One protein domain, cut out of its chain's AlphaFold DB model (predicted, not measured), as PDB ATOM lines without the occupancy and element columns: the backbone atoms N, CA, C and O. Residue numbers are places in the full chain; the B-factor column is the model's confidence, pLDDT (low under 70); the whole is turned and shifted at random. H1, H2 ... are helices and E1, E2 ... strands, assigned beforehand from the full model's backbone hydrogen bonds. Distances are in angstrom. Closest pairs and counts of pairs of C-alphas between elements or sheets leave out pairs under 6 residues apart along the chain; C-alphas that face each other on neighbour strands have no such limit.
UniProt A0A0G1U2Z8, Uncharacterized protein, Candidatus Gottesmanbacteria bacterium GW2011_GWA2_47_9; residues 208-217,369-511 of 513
ATOM      1  N   GLU A 208     157.247 166.993 162.210       81.00
ATOM      2  CA  GLU A 208     157.119 165.612 162.666       81.00
ATOM      3  C   GLU A 208     158.357 165.154 163.452       81.00
ATOM      4  O   GLU A 208     158.214 164.524 164.496       81.00
ATOM      5  N   GLU A 209     159.559 165.535 163.012       79.81
ATOM      6  CA  GLU A 209     160.803 165.248 163.739       79.81
ATOM      7  C   GLU A 209     160.881 166.082 165.024       79.81
ATOM      8  O   GLU A 209     161.234 165.567 166.085       79.81
ATOM      9  N   ILE A 210     160.472 167.355 164.974       73.38
ATOM     10  CA  ILE A 210     160.387 168.208 166.170       73.38
ATOM     11  C   ILE A 210     159.358 167.652 167.164       73.38
ATOM     12  O   ILE A 210     159.620 167.637 168.365       73.38
ATOM     13  N   LYS A 211     158.219 167.133 166.687       77.38
ATOM     14  CA  LYS A 211     157.222 166.443 167.518       77.38
ATOM     15  C   LYS A 211     157.849 165.278 168.271       77.38
ATOM     16  O   LYS A 211     157.620 165.173 169.467       77.38
ATOM     17  N   GLU A 212     158.668 164.449 167.630       76.19
ATOM     18  CA  GLU A 212     159.341 163.326 168.299       76.19
ATOM     19  C   GLU A 212     160.390 163.774 169.336       76.19
ATOM     20  O   GLU A 212     160.546 163.119 170.368       76.19
ATOM     21  N   MET A 213     161.073 164.900 169.097       69.12
ATOM     22  CA  MET A 213     162.134 165.428 169.972       69.12
ATOM     23  C   MET A 213     161.626 166.289 171.139       69.12
ATOM     24  O   MET A 213     162.277 166.368 172.177       69.12
ATOM     25  N   SER A 214     160.487 166.963 170.977       64.56
ATOM     26  CA  SER A 214     159.995 167.989 171.909       64.56
ATOM     27  C   SER A 214     158.672 167.607 172.582       64.56
ATOM     28  O   SER A 214     158.011 168.465 173.169       64.56
ATOM     29  N   HIS A 215     158.253 166.340 172.496       67.12
ATOM     30  CA  HIS A 215     156.941 165.938 172.993       67.12
ATOM     31  C   HIS A 215     156.828 166.018 174.522       67.12
ATOM     32  O   HIS A 215     157.727 165.642 175.285       67.12
ATOM     33  N   GLY A 216     155.646 166.434 174.959       72.25
ATOM     34  CA  GLY A 216     155.167 166.235 176.312       72.25
ATOM     35  C   GLY A 216     155.344 167.442 177.223       72.25
ATOM     36  O   GLY A 216     156.270 168.255 177.121       72.25
ATOM     37  N   ILE A 217     154.417 167.532 178.168       82.69
ATOM     38  CA  ILE A 217     154.466 168.508 179.244       82.69
ATOM     39  C   ILE A 217     155.463 168.004 180.291       82.69
ATOM     40  O   ILE A 217     155.268 166.967 180.926       82.69
ATOM     41  N   ALA A 369     161.956 170.781 176.147       72.94
ATOM     42  CA  ALA A 369     162.726 171.294 175.027       72.94
ATOM     43  C   ALA A 369     164.160 170.794 175.158       72.94
ATOM     44  O   ALA A 369     164.832 171.101 176.155       72.94
ATOM     45  N   ASP A 370     164.606 170.043 174.157       72.62
ATOM     46  CA  ASP A 370     165.991 169.603 174.009       72.62
ATOM     47  C   ASP A 370     166.746 170.620 173.160       72.62
ATOM     48  O   ASP A 370     167.178 171.626 173.711       72.62
ATOM     49  N   ASP A 371     166.838 170.424 171.847       71.50
ATOM     50  CA  ASP A 371     167.391 171.421 170.917       71.50
ATOM     51  C   ASP A 371     166.295 172.282 170.273       71.50
ATOM     52  O   ASP A 371     166.557 173.372 169.768       71.50
ATOM     53  N   TYR A 372     165.048 171.818 170.350       74.19
ATOM     54  CA  TYR A 372     163.859 172.468 169.814       74.19
ATOM     55  C   TYR A 372     162.731 172.421 170.837       74.19
ATOM     56  O   TYR A 372     162.711 171.567 171.732       74.19
ATOM     57  N   PHE A 373     161.778 173.333 170.693       77.94
ATOM     58  CA  PHE A 373     160.509 173.286 171.394       77.94
ATOM     59  C   PHE A 373     159.346 173.171 170.417       77.94
ATOM     60  O   PHE A 373     159.422 173.629 169.276       77.94
ATOM     61  N   LEU A 374     158.246 172.622 170.921       82.94
ATOM     62  CA  LEU A 374     156.958 172.576 170.254       82.94
ATOM     63  C   LEU A 374     155.859 172.814 171.287       82.94
ATOM     64  O   LEU A 374     155.836 172.186 172.344       82.94
ATOM     65  N   VAL A 375     154.928 173.694 170.946       83.44
ATOM     66  CA  VAL A 375     153.662 173.874 171.648       83.44
ATOM     67  C   VAL A 375     152.550 173.560 170.657       83.44
ATOM     68  O   VAL A 375     152.308 174.339 169.737       83.44
ATOM     69  N   ASP A 376     151.894 172.416 170.833       85.12
ATOM     70  CA  ASP A 376     150.749 171.994 170.024       85.12
ATOM     71  C   ASP A 376     149.451 172.446 170.716       85.12
ATOM     72  O   ASP A 376     148.972 171.821 171.667       85.12
ATOM     73  N   PHE A 377     148.890 173.583 170.288       85.00
ATOM     74  CA  PHE A 377     147.660 174.108 170.887       85.00
ATOM     75  C   PHE A 377     146.456 173.231 170.569       85.00
ATOM     76  O   PHE A 377     145.520 173.197 171.365       85.00
ATOM     77  N   GLN A 378     146.472 172.497 169.455       85.56
ATOM     78  CA  GLN A 378     145.399 171.562 169.155       85.56
ATOM     79  C   GLN A 378     145.377 170.436 170.190       85.56
ATOM     80  O   GLN A 378     144.325 170.173 170.774       85.56
ATOM     81  N   GLU A 379     146.531 169.841 170.488       85.44
ATOM     82  CA  GLU A 379     146.648 168.817 171.529       85.44
ATOM     83  C   GLU A 379     146.200 169.349 172.901       85.44
ATOM     84  O   GLU A 379     145.438 168.689 173.615       85.44
ATOM     85  N   ILE A 380     146.606 170.572 173.258       87.56
ATOM     86  CA  ILE A 380     146.194 171.217 174.513       87.56
ATOM     87  C   ILE A 380     144.669 171.365 174.572       87.56
ATOM     88  O   ILE A 380     144.053 170.939 175.552       87.56
ATOM     89  N   LEU A 381     144.044 171.937 173.539       86.94
ATOM     90  CA  LEU A 381     142.594 172.140 173.511       86.94
ATOM     91  C   LEU A 381     141.833 170.807 173.509       86.94
ATOM     92  O   LEU A 381     140.828 170.684 174.211       86.94
ATOM     93  N   GLU A 382     142.321 169.785 172.799       85.62
ATOM     94  CA  GLU A 382     141.737 168.440 172.818       85.62
ATOM     95  C   GLU A 382     141.813 167.797 174.207       85.62
ATOM     96  O   GLU A 382     140.825 167.225 174.679       85.62
ATOM     97  N   ASN A 383     142.958 167.900 174.884       87.56
ATOM     98  CA  ASN A 383     143.134 167.374 176.237       87.56
ATOM     99  C   ASN A 383     142.193 168.066 177.222       87.56
ATOM    100  O   ASN A 383     141.537 167.401 178.030       87.56
ATOM    101  N   LEU A 384     142.066 169.388 177.122       87.62
ATOM    102  CA  LEU A 384     141.137 170.153 177.943       87.62
ATOM    103  C   LEU A 384     139.667 169.789 177.645       87.62
ATOM    104  O   LEU A 384     138.895 169.591 178.587       87.62
ATOM    105  N   TYR A 385     139.294 169.604 176.373       84.81
ATOM    106  CA  TYR A 385     137.959 169.141 175.974       84.81
ATOM    107  C   TYR A 385     137.642 167.750 176.543       84.81
ATOM    108  O   TYR A 385     136.606 167.547 177.179       84.81
ATOM    109  N   ARG A 386     138.572 166.792 176.414       83.00
ATOM    110  CA  ARG A 386     138.462 165.453 177.034       83.00
ATOM    111  C   ARG A 386     138.400 165.529 178.563       83.00
ATOM    112  O   ARG A 386     137.779 164.676 179.198       83.00
ATOM    113  N   GLY A 387     139.012 166.558 179.146       81.12
ATOM    114  CA  GLY A 387     138.936 166.912 180.562       81.12
ATOM    115  C   GLY A 387     137.577 167.453 181.021       81.12
ATOM    116  O   GLY A 387     137.393 167.648 182.223       81.12
ATOM    117  N   GLY A 388     136.625 167.656 180.103       76.38
ATOM    118  CA  GLY A 388     135.274 168.138 180.395       76.38
ATOM    119  C   GLY A 388     135.121 169.661 180.356       76.38
ATOM    120  O   GLY A 388     134.136 170.173 180.887       76.38
ATOM    121  N   LEU A 389     136.075 170.387 179.763       79.25
ATOM    122  CA  LEU A 389     135.947 171.823 179.505       79.25
ATOM    123  C   LEU A 389     135.211 172.041 178.178       79.25
ATOM    124  O   LEU A 389     135.528 171.405 177.173       79.25
ATOM    125  N   ASN A 390     134.216 172.929 178.175       73.75
ATOM    126  CA  ASN A 390     133.490 173.280 176.958       73.75
ATOM    127  C   ASN A 390     134.250 174.393 176.241       73.75
ATOM    128  O   ASN A 390     134.043 175.565 176.534       73.75
ATOM    129  N   ILE A 391     135.184 174.001 175.381       69.94
ATOM    130  CA  ILE A 391     136.129 174.922 174.756       69.94
ATOM    131  C   ILE A 391     135.644 175.310 173.372       69.94
ATOM    132  O   ILE A 391     135.545 174.471 172.476       69.94
ATOM    133  N   GLU A 392     135.423 176.605 173.197       62.06
ATOM    134  CA  GLU A 392     135.243 177.237 171.897       62.06
ATOM    135  C   GLU A 392     136.567 177.924 171.540       62.06
ATOM    136  O   GLU A 392     136.824 179.057 171.924       62.06
ATOM    137  N   GLY A 393     137.474 177.209 170.872       62.62
ATOM    138  CA  GLY A 393     138.789 177.745 170.517       62.62
ATOM    139  C   GLY A 393     139.271 177.214 169.174       62.62
ATOM    140  O   GLY A 393     139.160 176.022 168.897       62.62
ATOM    141  N   GLN A 394     139.818 178.098 168.338       71.12
ATOM    142  CA  GLN A 394     140.499 177.714 167.102       71.12
ATOM    143  C   GLN A 394     141.999 177.613 167.392       71.12
ATOM    144  O   GLN A 394     142.665 178.629 167.566       71.12
ATOM    145  N   ALA A 395     142.527 176.385 167.461       72.06
ATOM    146  CA  ALA A 395     143.945 176.124 167.734       72.06
ATOM    147  C   ALA A 395     144.880 176.918 166.805       72.06
ATOM    148  O   ALA A 395     145.905 177.433 167.240       72.06
ATOM    149  N   GLU A 396     144.496 177.048 165.532       70.31
ATOM    150  CA  GLU A 396     145.228 177.822 164.527       70.31
ATOM    151  C   GLU A 396     145.330 179.304 164.893       70.31
ATOM    152  O   GLU A 396     146.414 179.871 164.792       70.31
ATOM    153  N   GLN A 397     144.241 179.905 165.383       74.06
ATOM    154  CA  GLN A 397     144.244 181.296 165.830       74.06
ATOM    155  C   GLN A 397     145.133 181.475 167.064       74.06
ATOM    156  O   GLN A 397     145.941 182.391 167.087       74.06
ATOM    157  N   LEU A 398     145.069 180.563 168.043       74.50
ATOM    158  CA  LEU A 398     145.947 180.608 169.223       74.50
ATOM    159  C   LEU A 398     147.427 180.523 168.852       74.50
ATOM    160  O   LEU A 398     148.249 181.243 169.411       74.50
ATOM    161  N   ALA A 399     147.769 179.637 167.917       70.31
ATOM    162  CA  ALA A 399     149.138 179.494 167.446       70.31
ATOM    163  C   ALA A 399     149.604 180.734 166.670       70.31
ATOM    164  O   ALA A 399     150.745 181.160 166.843       70.31
ATOM    165  N   ALA A 400     148.728 181.324 165.852       70.19
ATOM    166  CA  ALA A 400     149.009 182.555 165.124       70.19
ATOM    167  C   ALA A 400     149.177 183.754 166.069       70.19
ATOM    168  O   ALA A 400     150.155 184.486 165.936       70.19
ATOM    169  N   ASP A 401     148.284 183.916 167.049       70.38
ATOM    170  CA  ASP A 401     148.347 184.974 168.062       70.38
ATOM    171  C   ASP A 401     149.611 184.825 168.909       70.38
ATOM    172  O   ASP A 401     150.358 185.786 169.070       70.38
ATOM    173  N   TYR A 402     149.922 183.603 169.356       70.81
ATOM    174  CA  TYR A 402     151.139 183.345 170.118       70.81
ATOM    175  C   TYR A 402     152.400 183.655 169.308       70.81
ATOM    176  O   TYR A 402     153.293 184.345 169.798       70.81
ATOM    177  N   ALA A 403     152.480 183.186 168.059       67.62
ATOM    178  CA  ALA A 403     153.610 183.496 167.190       67.62
ATOM    179  C   ALA A 403     153.713 185.002 166.914       67.62
ATOM    180  O   ALA A 403     154.815 185.547 166.938       67.62
ATOM    181  N   SER A 404     152.583 185.683 166.700       65.12
ATOM    182  CA  SER A 404     152.541 187.133 166.520       65.12
ATOM    183  C   SER A 404     153.078 187.851 167.750       65.12
ATOM    184  O   SER A 404     154.013 188.630 167.609       65.12
ATOM    185  N   ASP A 405     152.569 187.555 168.947       63.19
ATOM    186  CA  ASP A 405     153.033 188.176 170.190       63.19
ATOM    187  C   ASP A 405     154.530 188.038 170.383       63.19
ATOM    188  O   ASP A 405     155.200 189.006 170.718       63.19
ATOM    189  N   ILE A 406     155.065 186.841 170.153       61.03
ATOM    190  CA  ILE A 406     156.500 186.588 170.235       61.03
ATOM    191  C   ILE A 406     157.256 187.501 169.262       61.03
ATOM    192  O   ILE A 406     158.271 188.103 169.620       61.03
ATOM    193  N   MET A 407     156.784 187.591 168.017       57.03
ATOM    194  CA  MET A 407     157.445 188.370 166.971       57.03
ATOM    195  C   MET A 407     157.328 189.885 167.210       57.03
ATOM    196  O   MET A 407     158.256 190.635 166.864       57.03
ATOM    197  N   THR A 408     156.222 190.336 167.813       53.47
ATOM    198  CA  THR A 408     155.836 191.750 167.922       53.47
ATOM    199  C   THR A 408     155.911 192.338 169.327       53.47
ATOM    200  O   THR A 408     155.714 193.544 169.447       53.47
ATOM    201  N   SER A 409     156.175 191.566 170.391       53.97
ATOM    202  CA  SER A 409     156.194 192.086 171.767       53.97
ATOM    203  C   SER A 409     157.353 193.066 171.972       53.97
ATOM    204  O   SER A 409     158.455 192.708 172.391       53.97
ATOM    205  N   GLU A 410     157.105 194.338 171.680       47.06
ATOM    206  CA  GLU A 410     157.976 195.448 172.035       47.06
ATOM    207  C   GLU A 410     157.756 195.803 173.511       47.06
ATOM    208  O   GLU A 410     157.012 196.717 173.835       47.06
ATOM    209  N   GLY A 411     158.345 195.035 174.431       43.81
ATOM    210  CA  GLY A 411     158.614 195.460 175.822       43.81
ATOM    211  C   GLY A 411     157.424 195.779 176.733       43.81
ATOM    212  O   GLY A 411     157.627 196.109 177.900       43.81
ATOM    213  N   SER A 412     156.194 195.679 176.244       40.75
ATOM    214  CA  SER A 412     154.999 196.000 177.011       40.75
ATOM    215  C   SER A 412     154.602 194.821 177.899       40.75
ATOM    216  O   SER A 412     154.038 193.822 177.454       40.75
ATOM    217  N   TRP A 413     154.888 194.954 179.193       41.66
ATOM    218  CA  TRP A 413     154.496 194.021 180.251       41.66
ATOM    219  C   TRP A 413     152.972 193.855 180.413       41.66
ATOM    220  O   TRP A 413     152.533 192.981 181.159       41.66
ATOM    221  N   SER A 414     152.151 194.705 179.787       39.41
ATOM    222  CA  SER A 414     150.778 194.958 180.241       39.41
ATOM    223  C   SER A 414     149.660 194.298 179.434       39.41
ATOM    224  O   SER A 414     148.515 194.354 179.878       39.41
ATOM    225  N   SER A 415     149.935 193.621 178.317       48.09
ATOM    226  CA  SER A 415     148.870 192.924 177.577       48.09
ATOM    227  C   SER A 415     149.411 191.818 176.677       48.09
ATOM    228  O   SER A 415     149.462 191.973 175.459       48.09
ATOM    229  N   ARG A 416     149.804 190.681 177.260       61.50
ATOM    230  CA  ARG A 416     149.829 189.444 176.466       61.50
ATOM    231  C   ARG A 416     148.366 189.091 176.169       61.50
ATOM    232  O   ARG A 416     147.598 189.058 177.135       61.50
ATOM    233  N   PRO A 417     147.944 188.907 174.910       63.62
ATOM    234  CA  PRO A 417     146.579 188.530 174.599       63.62
ATOM    235  C   PRO A 417     146.252 187.221 175.311       63.62
ATOM    236  O   PRO A 417     146.954 186.211 175.234       63.62
ATOM    237  N   GLU A 418     145.183 187.288 176.088       79.44
ATOM    238  CA  GLU A 418     144.575 186.138 176.725       79.44
ATOM    239  C   GLU A 418     143.367 185.776 175.870       79.44
ATOM    240  O   GLU A 418     142.549 186.640 175.548       79.44
ATOM    241  N   VAL A 419     143.253 184.506 175.497       82.00
ATOM    242  CA  VAL A 419     142.089 184.019 174.760       82.00
ATOM    243  C   VAL A 419     141.154 183.338 175.736       82.00
ATOM    244  O   VAL A 419     141.536 182.395 176.432       82.00
ATOM    245  N   VAL A 420     139.923 183.835 175.801       86.62
ATOM    246  CA  VAL A 420     138.866 183.252 176.623       86.62
ATOM    247  C   VAL A 420     138.374 181.972 175.947       86.62
ATOM    248  O   VAL A 420     137.951 181.993 174.796       86.62
ATOM    249  N   LEU A 421     138.475 180.852 176.660       85.69
ATOM    250  CA  LEU A 421     138.091 179.514 176.201       85.69
ATOM    251  C   LEU A 421     136.680 179.111 176.644       85.69
ATOM    252  O   LEU A 421     136.022 178.329 175.961       85.69
ATOM    253  N   GLU A 422     136.252 179.584 177.815       87.94
ATOM    254  CA  GLU A 422     134.941 179.303 178.408       87.94
ATOM    255  C   GLU A 422     134.472 180.548 179.162       87.94
ATOM    256  O   GLU A 422     135.187 181.071 180.019       87.94
ATOM    257  N   GLU A 423     133.242 180.970 178.889       89.38
ATOM    258  CA  GLU A 423     132.552 182.025 179.619       89.38
ATOM    259  C   GLU A 423     131.434 181.427 180.486       89.38
ATOM    260  O   GLU A 423     130.425 180.935 179.978       89.38
ATOM    261  N   ALA A 424     131.586 181.490 181.809       89.06
ATOM    262  CA  ALA A 424     130.551 181.118 182.773       89.06
ATOM    263  C   ALA A 424     129.993 182.370 183.464       89.06
ATOM    264  O   ALA A 424     130.590 183.433 183.403       89.06
ATOM    265  N   GLU A 425     128.846 182.266 184.142       89.50
ATOM    266  CA  GLU A 425     128.184 183.413 184.795       89.50
ATOM    267  C   GLU A 425     129.134 184.237 185.689       89.50
ATOM    268  O   GLU A 425     129.218 185.455 185.531       89.50
ATOM    269  N   ASP A 426     129.905 183.555 186.546       91.94
ATOM    270  CA  ASP A 426     130.726 184.170 187.602       91.94
ATOM    271  C   ASP A 426     132.242 184.218 187.289       91.94
ATOM    272  O   ASP A 426     133.024 184.818 188.033       91.94
ATOM    273  N   PHE A 427     132.697 183.512 186.251       92.75
ATOM    274  CA  PHE A 427     134.118 183.338 185.946       92.75
ATOM    275  C   PHE A 427     134.337 183.036 184.467       92.75
ATOM    276  O   PHE A 427     133.430 182.600 183.762       92.75
ATOM    277  N   GLU A 428     135.576 183.173 184.030       92.38
ATOM    278  CA  GLU A 428     136.011 182.767 182.701       92.38
ATOM    279  C   GLU A 428     137.295 181.945 182.771       92.38
ATOM    280  O   GLU A 428     138.119 182.105 183.682       92.38
ATOM    281  N   VAL A 429     137.437 181.031 181.817       91.19
ATOM    282  CA  VAL A 429     138.658 180.261 181.594       91.19
ATOM    283  C   VAL A 429     139.397 180.913 180.443       91.19
ATOM    284  O   VAL A 429     138.812 181.125 179.385       91.19
ATOM    285  N   PHE A 430     140.677 181.197 180.627       89.81
ATOM    286  CA  PHE A 430     141.524 181.786 179.603       89.81
ATOM    287  C   PHE A 430     142.774 180.946 179.380       89.81
ATOM    288  O   PHE A 430     143.229 180.218 180.266       89.81
ATOM    289  N   ILE A 431     143.354 181.083 178.197       87.31
ATOM    290  CA  ILE A 431     144.676 180.579 177.860       87.31
ATOM    291  C   ILE A 431     145.543 181.748 177.424       87.31
ATOM    292  O   ILE A 431     145.106 182.652 176.714       87.31
ATOM    293  N   ARG A 432     146.791 181.719 177.858       83.50
ATOM    294  CA  ARG A 432     147.844 182.571 177.335       83.50
ATOM    295  C   ARG A 432     149.114 181.767 177.278       83.50
ATOM    296  O   ARG A 432     149.321 180.853 178.077       83.50
ATOM    297  N   ALA A 433     149.996 182.137 176.382       76.56
ATOM    298  CA  ALA A 433     151.300 181.531 176.346       76.56
ATOM    299  C   ALA A 433     152.325 182.461 177.000       76.56
ATOM    300  O   ALA A 433     152.228 183.691 176.966       76.56
ATOM    301  N   GLU A 434     153.261 181.860 177.720       72.06
ATOM    302  CA  GLU A 434     154.272 182.574 178.471       72.06
ATOM    303  C   GLU A 434     155.647 182.313 177.887       72.06
ATOM    304  O   GLU A 434     156.208 181.219 177.990       72.06
ATOM    305  N   ILE A 435     156.191 183.392 177.328       58.06
ATOM    306  CA  ILE A 435     157.571 183.467 176.890       58.06
ATOM    307  C   ILE A 435     158.455 183.615 178.139       58.06
ATOM    308  O   ILE A 435     158.136 184.408 179.037       58.06
ATOM    309  N   PRO A 436     159.563 182.867 178.207       53.28
ATOM    310  CA  PRO A 436     160.750 183.217 178.973       53.28
ATOM    311  C   PRO A 436     161.110 184.703 178.851       53.28
ATOM    312  O   PRO A 436     161.774 185.103 177.903       53.28
ATOM    313  N   ASP A 437     160.708 185.535 179.815       46.19
ATOM    314  CA  ASP A 437     161.279 186.879 179.927       46.19
ATOM    315  C   ASP A 437     162.788 186.754 180.130       46.19
ATOM    316  O   ASP A 437     163.264 186.334 181.190       46.19
ATOM    317  N   GLY A 438     163.539 187.158 179.119       37.59
ATOM    318  CA  GLY A 438     164.726 187.944 179.355       37.59
ATOM    319  C   GLY A 438     164.406 189.360 178.911       37.59
ATOM    320  O   GLY A 438     164.095 189.564 177.740       37.59
ATOM    321  N   ASP A 439     164.640 190.346 179.776       38.28
ATOM    322  CA  ASP A 439     164.874 191.768 179.445       38.28
ATOM    323  C   ASP A 439     165.971 191.988 178.361       38.28
ATOM    324  O   ASP A 439     166.491 193.086 178.164       38.28
ATOM    325  N   ARG A 440     166.395 190.929 177.664       41.75
ATOM    326  CA  ARG A 440     167.542 190.832 176.769       41.75
ATOM    327  C   ARG A 440     167.185 190.383 175.352       41.75
ATOM    328  O   ARG A 440     168.035 190.561 174.483       41.75
ATOM    329  N   PHE A 441     165.953 189.928 175.081       39.81
ATOM    330  CA  PHE A 441     165.477 189.688 173.702       39.81
ATOM    331  C   PHE A 441     165.569 190.951 172.823       39.81
ATOM    332  O   PHE A 441     165.658 190.868 171.602       39.81
ATOM    333  N   PHE A 442     165.649 192.129 173.447       39.00
ATOM    334  CA  PHE A 442     165.831 193.422 172.787       39.00
ATOM    335  C   PHE A 442     167.220 193.665 172.177       39.00
ATOM    336  O   PHE A 442     167.403 194.705 171.553       39.00
ATOM    337  N   ARG A 443     168.211 192.777 172.367       38.66
ATOM    338  CA  ARG A 443     169.601 193.021 171.912       38.66
ATOM    339  C   ARG A 443     170.064 192.183 170.718       38.66
ATOM    340  O   ARG A 443     171.191 192.371 170.271       38.66
ATOM    341  N   THR A 444     169.227 191.283 170.215       41.09
ATOM    342  CA  THR A 444     169.476 190.502 168.991       41.09
ATOM    343  C   THR A 444     168.166 190.436 168.217       41.09
ATOM    344  O   THR A 444     167.498 189.402 168.211       41.09
ATOM    345  N   LYS A 445     167.724 191.583 167.697       40.16
ATOM    346  CA  LYS A 445     166.360 191.787 167.201       40.16
ATOM    347  C   LYS A 445     166.160 191.200 165.797       40.16
ATOM    348  O   LYS A 445     165.021 190.851 165.502       40.16
ATOM    349  N   ASP A 446     167.225 190.964 165.019       42.03
ATOM    350  CA  ASP A 446     167.059 190.606 163.596       42.03
ATOM    351  C   ASP A 446     167.558 189.207 163.171       42.03
ATOM    352  O   ASP A 446     166.993 188.622 162.260       42.03
ATOM    353  N   ALA A 447     168.529 188.578 163.843       40.97
ATOM    354  CA  ALA A 447     169.102 187.311 163.337       40.97
ATOM    355  C   ALA A 447     168.337 186.022 163.724       40.97
ATOM    356  O   ALA A 447     168.737 184.928 163.325       40.97
ATOM    357  N   LYS A 448     167.299 186.105 164.571       48.12
ATOM    358  CA  LYS A 448     166.668 184.908 165.175       48.12
ATOM    359  C   LYS A 448     165.141 184.919 165.268       48.12
ATOM    360  O   LYS A 448     164.574 183.886 165.624       48.12
ATOM    361  N   LYS A 449     164.471 186.030 164.937       46.78
ATOM    362  CA  LYS A 449     162.996 186.069 164.880       46.78
ATOM    363  C   LYS A 449     162.435 185.105 163.827       46.78
ATOM    364  O   LYS A 449     161.354 184.566 164.026       46.78
ATOM    365  N   ASP A 450     163.222 184.804 162.797       50.94
ATOM    366  CA  ASP A 450     162.847 183.922 161.684       50.94
ATOM    367  C   ASP A 450     162.914 182.419 162.007       50.94
ATOM    368  O   ASP A 450     162.545 181.581 161.181       50.94
ATOM    369  N   LEU A 451     163.402 182.040 163.194       58.44
ATOM    370  CA  LEU A 451     163.573 180.630 163.560       58.44
ATOM    371  C   LEU A 451     162.354 180.037 164.270       58.44
ATOM    372  O   LEU A 451     162.321 178.830 164.497       58.44
ATOM    373  N   TRP A 452     161.385 180.861 164.675       67.81
ATOM    374  CA  TRP A 452     160.150 180.379 165.286       67.81
ATOM    375  C   TRP A 452     159.057 180.406 164.228       67.81
ATOM    376  O   TRP A 452     158.857 181.405 163.540       67.81
ATOM    377  N   GLN A 453     158.360 179.292 164.077       71.31
ATOM    378  CA  GLN A 453     157.344 179.108 163.053       71.31
ATOM    379  C   GLN A 453     156.025 178.717 163.709       71.31
ATOM    380  O   GLN A 453     155.998 178.038 164.740       71.31
ATOM    381  N   SER A 454     154.923 179.137 163.091       73.12
ATOM    382  CA  SER A 454     153.597 178.609 163.391       73.12
ATOM    383  C   SER A 454     153.058 177.854 162.187       73.12
ATOM    384  O   SER A 454     153.212 178.270 161.039       73.12
ATOM    385  N   SER A 455     152.449 176.705 162.446       75.38
ATOM    386  CA  SER A 455     151.758 175.919 161.430       75.38
ATOM    387  C   SER A 455     150.736 175.021 162.103       75.38
ATOM    388  O   SER A 455     151.036 174.405 163.123       75.38
ATOM    389  N   SER A 456     149.541 174.926 161.515       78.81
ATOM    390  CA  SER A 456     148.525 173.930 161.886       78.81
ATOM    391  C   SER A 456     148.222 173.888 163.394       78.81
ATOM    392  O   SER A 456     148.216 172.823 164.006       78.81
ATOM    393  N   GLY A 457     148.054 175.052 164.030       79.12
ATOM    394  CA  GLY A 457     147.771 175.133 165.470       79.12
ATOM    395  C   GLY A 457     148.957 174.816 166.388       79.12
ATOM    396  O   GLY A 457     148.768 174.649 167.589       79.12
ATOM    397  N   SER A 458     150.176 174.750 165.855       81.81
ATOM    398  CA  SER A 458     151.407 174.558 166.622       81.81
ATOM    399  C   SER A 458     152.355 175.744 166.480       81.81
ATOM    400  O   SER A 458     152.391 176.393 165.433       81.81
ATOM    401  N   VAL A 459     153.165 175.984 167.513       77.81
ATOM    402  CA  VAL A 459     154.307 176.910 167.478       77.81
ATOM    403  C   VAL A 459     155.570 176.163 167.872       77.81
ATOM    404  O   VAL A 459     155.581 175.448 168.874       77.81
ATOM    405  N   PHE A 460     156.629 176.312 167.086       77.50
ATOM    406  CA  PHE A 460     157.884 175.596 167.284       77.50
ATOM    407  C   PHE A 460     159.088 176.438 166.887       77.50
ATOM    408  O   PHE A 460     158.976 177.393 166.120       77.50
ATOM    409  N   GLY A 461     160.251 176.068 167.408       75.38
ATOM    410  CA  GLY A 461     161.510 176.742 167.123       75.38
ATOM    411  C   GLY A 461     162.668 176.115 167.894       75.38
ATOM    412  O   GLY A 461     162.461 175.195 168.688       75.38
ATOM    413  N   PRO A 462     163.905 176.576 167.673       68.88
ATOM    414  CA  PRO A 462     165.055 176.108 168.429       68.88
ATOM    415  C   PRO A 462     164.942 176.553 169.890       68.88
ATOM    416  O   PRO A 462     164.466 177.651 170.195       68.88
ATOM    417  N   LYS A 463     165.418 175.713 170.808       67.00
ATOM    418  CA  LYS A 463     165.585 176.093 172.207       67.00
ATOM    419  C   LYS A 463     166.744 177.073 172.310       67.00
ATOM    420  O   LYS A 463     167.862 176.786 171.890       67.00
ATOM    421  N   GLU A 464     166.498 178.218 172.930       58.06
ATOM    422  CA  GLU A 464     167.573 179.152 173.227       58.06
ATOM    423  C   GLU A 464     168.271 178.749 174.530       58.06
ATOM    424  O   GLU A 464     167.662 178.726 175.601       58.06
ATOM    425  N   ILE A 465     169.554 178.393 174.436       47.06
ATOM    426  CA  ILE A 465     170.433 178.196 175.588       47.06
ATOM    427  C   ILE A 465     171.234 179.485 175.765       47.06
ATOM    428  O   ILE A 465     172.163 179.745 175.002       47.06
ATOM    429  N   ASP A 466     170.894 180.295 176.768       44.50
ATOM    430  CA  ASP A 466     171.788 181.370 177.199       44.50
ATOM    431  C   ASP A 466     172.770 180.819 178.243       44.50
ATOM    432  O   ASP A 466     172.491 180.760 179.442       44.50
ATOM    433  N   GLU A 467     173.928 180.351 177.774       39.03
ATOM    434  CA  GLU A 467     174.989 179.813 178.636       39.03
ATOM    435  C   GLU A 467     175.653 180.889 179.519       39.03
ATOM    436  O   GLU A 467     176.385 180.546 180.450       39.03
ATOM    437  N   LYS A 468     175.441 182.190 179.255       40.78
ATOM    438  CA  LYS A 468     176.239 183.256 179.886       40.78
ATOM    439  C   LYS A 468     175.728 183.741 181.236       40.78
ATOM    440  O   LYS A 468     176.528 184.297 181.986       40.78
ATOM    441  N   ASP A 469     174.458 183.537 181.570       41.72
ATOM    442  CA  ASP A 469     173.869 184.214 182.733       41.72
ATOM    443  C   ASP A 469     173.618 183.341 183.960       41.72
ATOM    444  O   ASP A 469     173.275 183.874 185.015       41.72
ATOM    445  N   GLY A 470     173.753 182.015 183.878       36.41
ATOM    446  CA  GLY A 470     173.433 181.132 185.011       36.41
ATOM    447  C   GLY A 470     171.977 181.242 185.510       36.41
ATOM    448  O   GLY A 470     171.600 180.578 186.475       36.41
ATOM    449  N   THR A 471     171.139 182.053 184.861       43.38
ATOM    450  CA  THR A 471     169.702 182.124 185.070       43.38
ATOM    451  C   THR A 471     169.071 181.084 184.165       43.38
ATOM    452  O   THR A 471     169.083 181.240 182.949       43.38
ATOM    453  N   ASN A 472     168.579 180.005 184.780       46.97
ATOM    454  CA  ASN A 472     167.872 178.891 184.149       46.97
ATOM    455  C   ASN A 472     167.158 179.302 182.854       46.97
ATOM    456  O   ASN A 472     166.247 180.132 182.913       46.97
ATOM    457  N   THR A 473     167.517 178.676 181.727       51.62
ATOM    458  CA  THR A 473     166.687 178.645 180.515       51.62
ATOM    459  C   THR A 473     165.249 178.382 180.938       51.62
ATOM    460  O   THR A 473     164.929 177.274 181.386       51.62
ATOM    461  N   ARG A 474     164.392 179.404 180.880       59.88
ATOM    462  CA  ARG A 474     162.963 179.188 181.081       59.88
ATOM    463  C   ARG A 474     162.480 178.490 179.817       59.88
ATOM    464  O   ARG A 474     162.808 178.897 178.711       59.88
ATOM    465  N   LEU A 475     161.794 177.376 179.999       69.69
ATOM    466  CA  LEU A 475     161.204 176.621 178.905       69.69
ATOM    467  C   LEU A 475     159.913 177.316 178.454       69.69
ATOM    468  O   LEU A 475     159.301 178.017 179.269       69.69
ATOM    469  N   PRO A 476     159.487 177.134 177.193       75.38
ATOM    470  CA  PRO A 476     158.192 177.626 176.756       75.38
ATOM    471  C   PRO A 476     157.108 177.030 177.642       75.38
ATOM    472  O   PRO A 476     157.171 175.868 178.065       75.38
ATOM    473  N   SER A 477     156.121 177.857 177.954       80.94
ATOM    474  CA  SER A 477     155.027 177.447 178.812       80.94
ATOM    475  C   SER A 477     153.714 178.037 178.343       80.94
ATOM    476  O   SER A 477     153.666 179.105 177.740       80.94
ATOM    477  N   VAL A 478     152.638 177.326 178.640       86.31
ATOM    478  CA  VAL A 478     151.273 177.795 178.449       86.31
ATOM    479  C   VAL A 478     150.644 177.922 179.824       86.31
ATOM    480  O   VAL A 478     150.769 177.033 180.668       86.31
ATOM    481  N   VAL A 479     149.976 179.043 180.060       88.94
ATOM    482  CA  VAL A 479     149.206 179.301 181.267       88.94
ATOM    483  C   VAL A 479     147.733 179.261 180.922       88.94
ATOM    484  O   VAL A 479     147.237 180.075 180.149       88.94
ATOM    485  N   ILE A 480     147.031 178.314 181.532       91.50
ATOM    486  CA  ILE A 480     145.578 178.222 181.467       91.50
ATOM    487  C   ILE A 480     145.049 178.643 182.828       91.50
ATOM    488  O   ILE A 480     145.362 178.025 183.850       91.50
ATOM    489  N   GLY A 481     144.298 179.734 182.854       92.56
ATOM    490  CA  GLY A 481     143.772 180.328 184.068       92.56
ATOM    491  C   GLY A 481     142.259 180.295 184.131       92.56
ATOM    492  O   GLY A 481     141.569 180.189 183.126       92.56
ATOM    493  N   VAL A 482     141.749 180.396 185.349       93.62
ATOM    494  CA  VAL A 482     140.354 180.679 185.651       93.62
ATOM    495  C   VAL A 482     140.350 181.962 186.468       93.62
ATOM    496  O   VAL A 482     140.978 182.013 187.533       93.62
ATOM    497  N   ARG A 483     139.679 183.002 185.980       94.12
ATOM    498  CA  ARG A 483     139.558 184.283 186.684       94.12
ATOM    499  C   ARG A 483     138.103 184.631 186.917       94.12
ATOM    500  O   ARG A 483     137.224 184.225 186.162       94.12
ATOM    501  N   VAL A 484     137.854 185.352 188.000       93.31
ATOM    502  CA  VAL A 484     136.558 186.001 188.207       93.31
ATOM    503  C   VAL A 484     136.275 186.956 187.043       93.31
ATOM    504  O   VAL A 484     137.197 187.602 186.551       93.31
ATOM    505  N   ARG A 485     135.022 187.009 186.579       87.31
ATOM    506  CA  ARG A 485     134.639 187.882 185.454       87.31
ATOM    507  C   ARG A 485     134.640 189.358 185.850       87.31
ATOM    508  O   ARG A 485     134.978 190.223 185.053       87.31
ATOM    509  N   ASP A 486     134.268 189.642 187.092       79.62
ATOM    510  CA  ASP A 486     134.466 190.970 187.650       79.62
ATOM    511  C   ASP A 486     135.970 191.230 187.790       79.62
ATOM    512  O   ASP A 486     136.700 190.379 188.293       79.62
ATOM    513  N   ASP A 487     136.436 192.442 187.479       76.69
ATOM    514  CA  ASP A 487     137.841 192.858 187.679       76.69
ATOM    515  C   ASP A 487     138.325 192.789 189.149       76.69
ATOM    516  O   ASP A 487     139.467 193.143 189.473       76.69
ATOM    517  N   TYR A 488     137.454 192.347 190.060       83.69
ATOM    518  CA  TYR A 488     137.628 192.372 191.499       83.69
ATOM    519  C   TYR A 488     137.673 190.978 192.115       83.69
ATOM    520  O   TYR A 488     136.875 190.109 191.780       83.69
ATOM    521  N   PRO A 489     138.559 190.781 193.099       92.00
ATOM    522  CA  PRO A 489     138.761 189.486 193.721       92.00
ATOM    523  C   PRO A 489     137.512 189.025 194.485       92.00
ATOM    524  O   PRO A 489     136.861 189.807 195.184       92.00
ATOM    525  N   THR A 490     137.199 187.730 194.409       93.38
ATOM    526  CA  THR A 490     136.063 187.151 195.132       93.38
ATOM    527  C   THR A 490     136.439 186.718 196.546       93.38
ATOM    528  O   THR A 490     137.469 186.079 196.789       93.38
ATOM    529  N   PHE A 491     135.546 187.016 197.488       94.06
ATOM    530  CA  PHE A 491     135.586 186.530 198.869       94.06
ATOM    531  C   PHE A 491     134.526 185.451 199.136       94.06
ATOM    532  O   PHE A 491     134.452 184.933 200.250       94.06
ATOM    533  N   ASP A 492     133.702 185.105 198.140       93.38
ATOM    534  CA  ASP A 492     132.722 184.032 198.280       93.38
ATOM    535  C   ASP A 492     133.429 182.674 198.229       93.38
ATOM    536  O   ASP A 492     133.914 182.229 197.187       93.38
ATOM    537  N   SER A 493     133.436 181.985 199.370       93.69
ATOM    538  CA  SER A 493     133.971 180.627 199.508       93.69
ATOM    539  C   SER A 493     133.421 179.632 198.475       93.69
ATOM    540  O   SER A 493     134.152 178.731 198.057       93.69
ATOM    541  N   ARG A 494     132.165 179.789 198.030       95.06
ATOM    542  CA  ARG A 494     131.555 178.927 197.010       95.06
ATOM    543  C   ARG A 494     132.166 179.191 195.645       95.06
ATOM    544  O   ARG A 494     132.544 178.235 194.973       95.06
ATOM    545  N   LEU A 495     132.309 180.458 195.253       94.69
ATOM    546  CA  LEU A 495     132.955 180.813 193.992       94.69
ATOM    547  C   LEU A 495     134.437 180.419 193.998       94.69
ATOM    548  O   LEU A 495     134.892 179.777 193.059       94.69
ATOM    549  N   GLN A 496     135.167 180.664 195.090       95.25
ATOM    550  CA  GLN A 496     136.553 180.195 195.228       95.25
ATOM    551  C   GLN A 496     136.672 178.668 195.097       95.25
ATOM    552  O   GLN A 496     137.607 178.164 194.475       95.25
ATOM    553  N   ALA A 497     135.728 177.909 195.665       95.06
ATOM    554  CA  ALA A 497     135.691 176.459 195.503       95.06
ATOM    555  C   ALA A 497     135.414 176.046 194.047       95.06
ATOM    556  O   ALA A 497     136.068 175.122 193.564       95.06
ATOM    557  N   LYS A 498     134.515 176.745 193.335       94.06
ATOM    558  CA  LYS A 498     134.276 176.531 191.894       94.06
ATOM    559  C   LYS A 498     135.552 176.777 191.073       94.06
ATOM    560  O   LYS A 498     135.911 175.922 190.267       94.06
ATOM    561  N   LEU A 499     136.257 177.888 191.316       94.31
ATOM    562  CA  LEU A 499     137.512 178.230 190.627       94.31
ATOM    563  C   LEU A 499     138.580 177.148 190.842       94.31
ATOM    564  O   LEU A 499     139.173 176.660 189.881       94.31
ATOM    565  N   ARG A 500     138.774 176.706 192.092       95.31
ATOM    566  CA  ARG A 500     139.710 175.619 192.430       95.31
ATOM    567  C   ARG A 500     139.333 174.293 191.785       95.31
ATOM    568  O   ARG A 500     140.216 173.542 191.382       95.31
ATOM    569  N   GLU A 501     138.045 173.980 191.700       93.69
ATOM    570  CA  GLU A 501     137.595 172.747 191.057       93.69
ATOM    571  C   GLU A 501     137.843 172.777 189.547       93.69
ATOM    572  O   GLU A 501     138.402 171.823 189.005       93.69
ATOM    573  N   LYS A 502     137.547 173.898 188.878       92.19
ATOM    574  CA  LYS A 502     137.910 174.093 187.466       92.19
ATOM    575  C   LYS A 502     139.418 174.006 187.248       92.19
ATOM    576  O   LYS A 502     139.863 173.314 186.337       92.19
ATOM    577  N   LEU A 503     140.213 174.599 188.139       93.75
ATOM    578  CA  LEU A 503     141.670 174.488 188.101       93.75
ATOM    579  C   LEU A 503     142.154 173.033 188.189       93.75
ATOM    580  O   LEU A 503     143.053 172.636 187.451       93.75
ATOM    581  N   ARG A 504     141.553 172.216 189.063       93.12
ATOM    582  CA  ARG A 504     141.879 170.782 189.172       93.12
ATOM    583  C   ARG A 504     141.517 170.012 187.909       93.12
ATOM    584  O   ARG A 504     142.267 169.114 187.531       93.12
ATOM    585  N   GLN A 505     140.401 170.348 187.262       91.81
ATOM    586  CA  GLN A 505     140.009 169.748 185.982       91.81
ATOM    587  C   GLN A 505     141.041 170.067 184.896       91.81
ATOM    588  O   GLN A 505     141.542 169.141 184.261       91.81
ATOM    589  N   ILE A 506     141.446 171.338 184.775       92.19
ATOM    590  CA  ILE A 506     142.520 171.785 183.870       92.19
ATOM    591  C   ILE A 506     143.824 171.037 184.177       92.19
ATOM    592  O   ILE A 506     144.429 170.435 183.295       92.19
ATOM    593  N   GLN A 507     144.240 171.005 185.444       92.44
ATOM    594  CA  GLN A 507     145.484 170.349 185.849       92.44
ATOM    595  C   GLN A 507     145.473 168.844 185.553       92.44
ATOM    596  O   GLN A 507     146.500 168.283 185.183       92.44
ATOM    597  N   LYS A 508     144.328 168.180 185.742       91.19
ATOM    598  CA  LYS A 508     144.163 166.760 185.427       91.19
ATOM    599  C   LYS A 508     144.215 166.528 183.919       91.19
ATOM    600  O   LYS A 508     144.884 165.594 183.498       91.19
ATOM    601  N   ALA A 509     143.550 167.369 183.130       90.00
ATOM    602  CA  ALA A 509     143.546 167.283 181.673       90.00
ATOM    603  C   ALA A 509     144.964 167.372 181.090       90.00
ATOM    604  O   ALA A 509     145.351 166.537 180.280       90.00
ATOM    605  N   LEU A 510     145.771 168.308 181.594       88.06
ATOM    606  CA  LEU A 510     147.154 168.531 181.155       88.06
ATOM    607  C   LEU A 510     148.163 167.478 181.648       88.06
ATOM    608  O   LEU A 510     149.329 167.552 181.291       88.06
ATOM    609  N   LYS A 511     147.759 166.537 182.510       84.75
ATOM    610  CA  LYS A 511     148.623 165.443 183.001       84.75
ATOM    611  C   LYS A 511     148.318 164.086 182.359       84.75
ATOM    612  O   LYS A 511     148.982 163.109 182.694       84.75
TER     613      LYS A 511
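AT A GLANCE: This is residues 208 to 217 and 369 to 511 of the 513 residues of an uncharacterized protein of Candidatus Gottesmanbacteria bacterium GW2011_GWA2_47_9 (UniProt A0A0G1U2Z8). Two small three-stranded sheets, E2 E3 E6 and E1 E5 E4, sit apart from each other with helix H3 packed on both; the longest helix, H4, runs along edge strand E6 of the first sheet, and H1 stands up from the second sheet on the face opposite H3. H2 follows E1 directly and meets H3 near one end and H4 near the other, while two long loops, residues 435 to 452 and 463 to 476, extend toward one end of the long axis. The printed part has 153 residues with four named helices and six named strands, in the order H1 E1 H2 H3 E2 E3 E4 E5 E6 H4, and the class is mixed, helices and strands. Both sheets are antiparallel, in the orders E2 E3 E6 and E1 E5 E4. The whole is compact, with a radius of gyration of the C-alphas of 16.8 A, and only just elongated, spanning 50 by 33 by 28 A.

IN THESE COORDINATES: In the larger sheet, E2 is residues 419 to 423, E3 is residues 427 to 434 with a length of 21.5 A, and E6 is residues 477 to 484 with a length of 22.4 A; C-alpha 477 is at (155.027, 177.447, 178.812). H4, residues 493 to 509, is 24.2 A long and ends with C-alpha 509 at (143.546, 167.283, 181.673). H3 is residues 395 to 408, 19.6 A, and H2 is residues 377 to 386, 14.0 A. In the other sheet, E1 is residues 372 to 376, 13.1 A, E5 is residues 458 to 462, 13.9 A, and E4 is residues 453 to 455. H1, residues 208 to 214, begins with C-alpha 208 at (157.119, 165.612, 162.666).

HOW THE PARTS SIT: E2 and E3 form an antiparallel hairpin, with N 421 and O 429 2.8 A apart, within hydrogen-bond range. E3 and E6 are antiparallel at 158 degrees, with N 430 and O 481 at 2.8 A. H2, H3 and H4 are on one face of this sheet, two layers, one of helices and one of strands. H4 lies over E6 at a height over the sheet of 9.4 A and runs along the strands, at 22 degrees to E6 on the local plane; the closest C-alphas are those of Val 482 and Leu 499, 6.2 A apart. H2 and H4 touch only at their ends, at a steep tilt of 62 degrees, with C-alphas 384 and 509 closest at 5.3 A. H2 and H3 form a helical hairpin; H3 touches H2 with residues 395 to 399 alone, at a steep tilt of 42 degrees, opposite ways, and the closest C-alphas, 378 and 395, are 5.0 A apart. H3 and H4 are apart. H3 is also on the sheet E1 E5 E4, at a height over the sheet of 8.4 A, along the strands at 12 degrees to E4 on the local plane; C-alphas 399 and 458, the closest of H3 and E5, are 5.5 A apart. H1 lies over E1 on the opposite face, 7.3 A high, with C-alphas 214 and 373 closest at 5.3 A; this sheet thus has three layers, a helix on each face. E1 and E5 are antiparallel, with N 375 and O 459 at 2.8 A, and the hairpin E4 and E5 has N 453 and O 460 at 2.9 A. In H1, H2, H3 and H4 every O i to N i+4 pair is within hydrogen-bond range.

THE WHOLE: The C-alphas farthest apart, those of Ala 447 and Arg 494, are 51.1 A apart. Residues 218 to 368 are not printed, and C-alphas 217 and 369 stand 9.7 A apart across the cut. The links E3 to E4 and E5 to E6 are long. The mean pLDDT of the printed part is 72.8, and 53 residues are under 70, among them residues 403 to 417, 435 to 452 and 462 to 475.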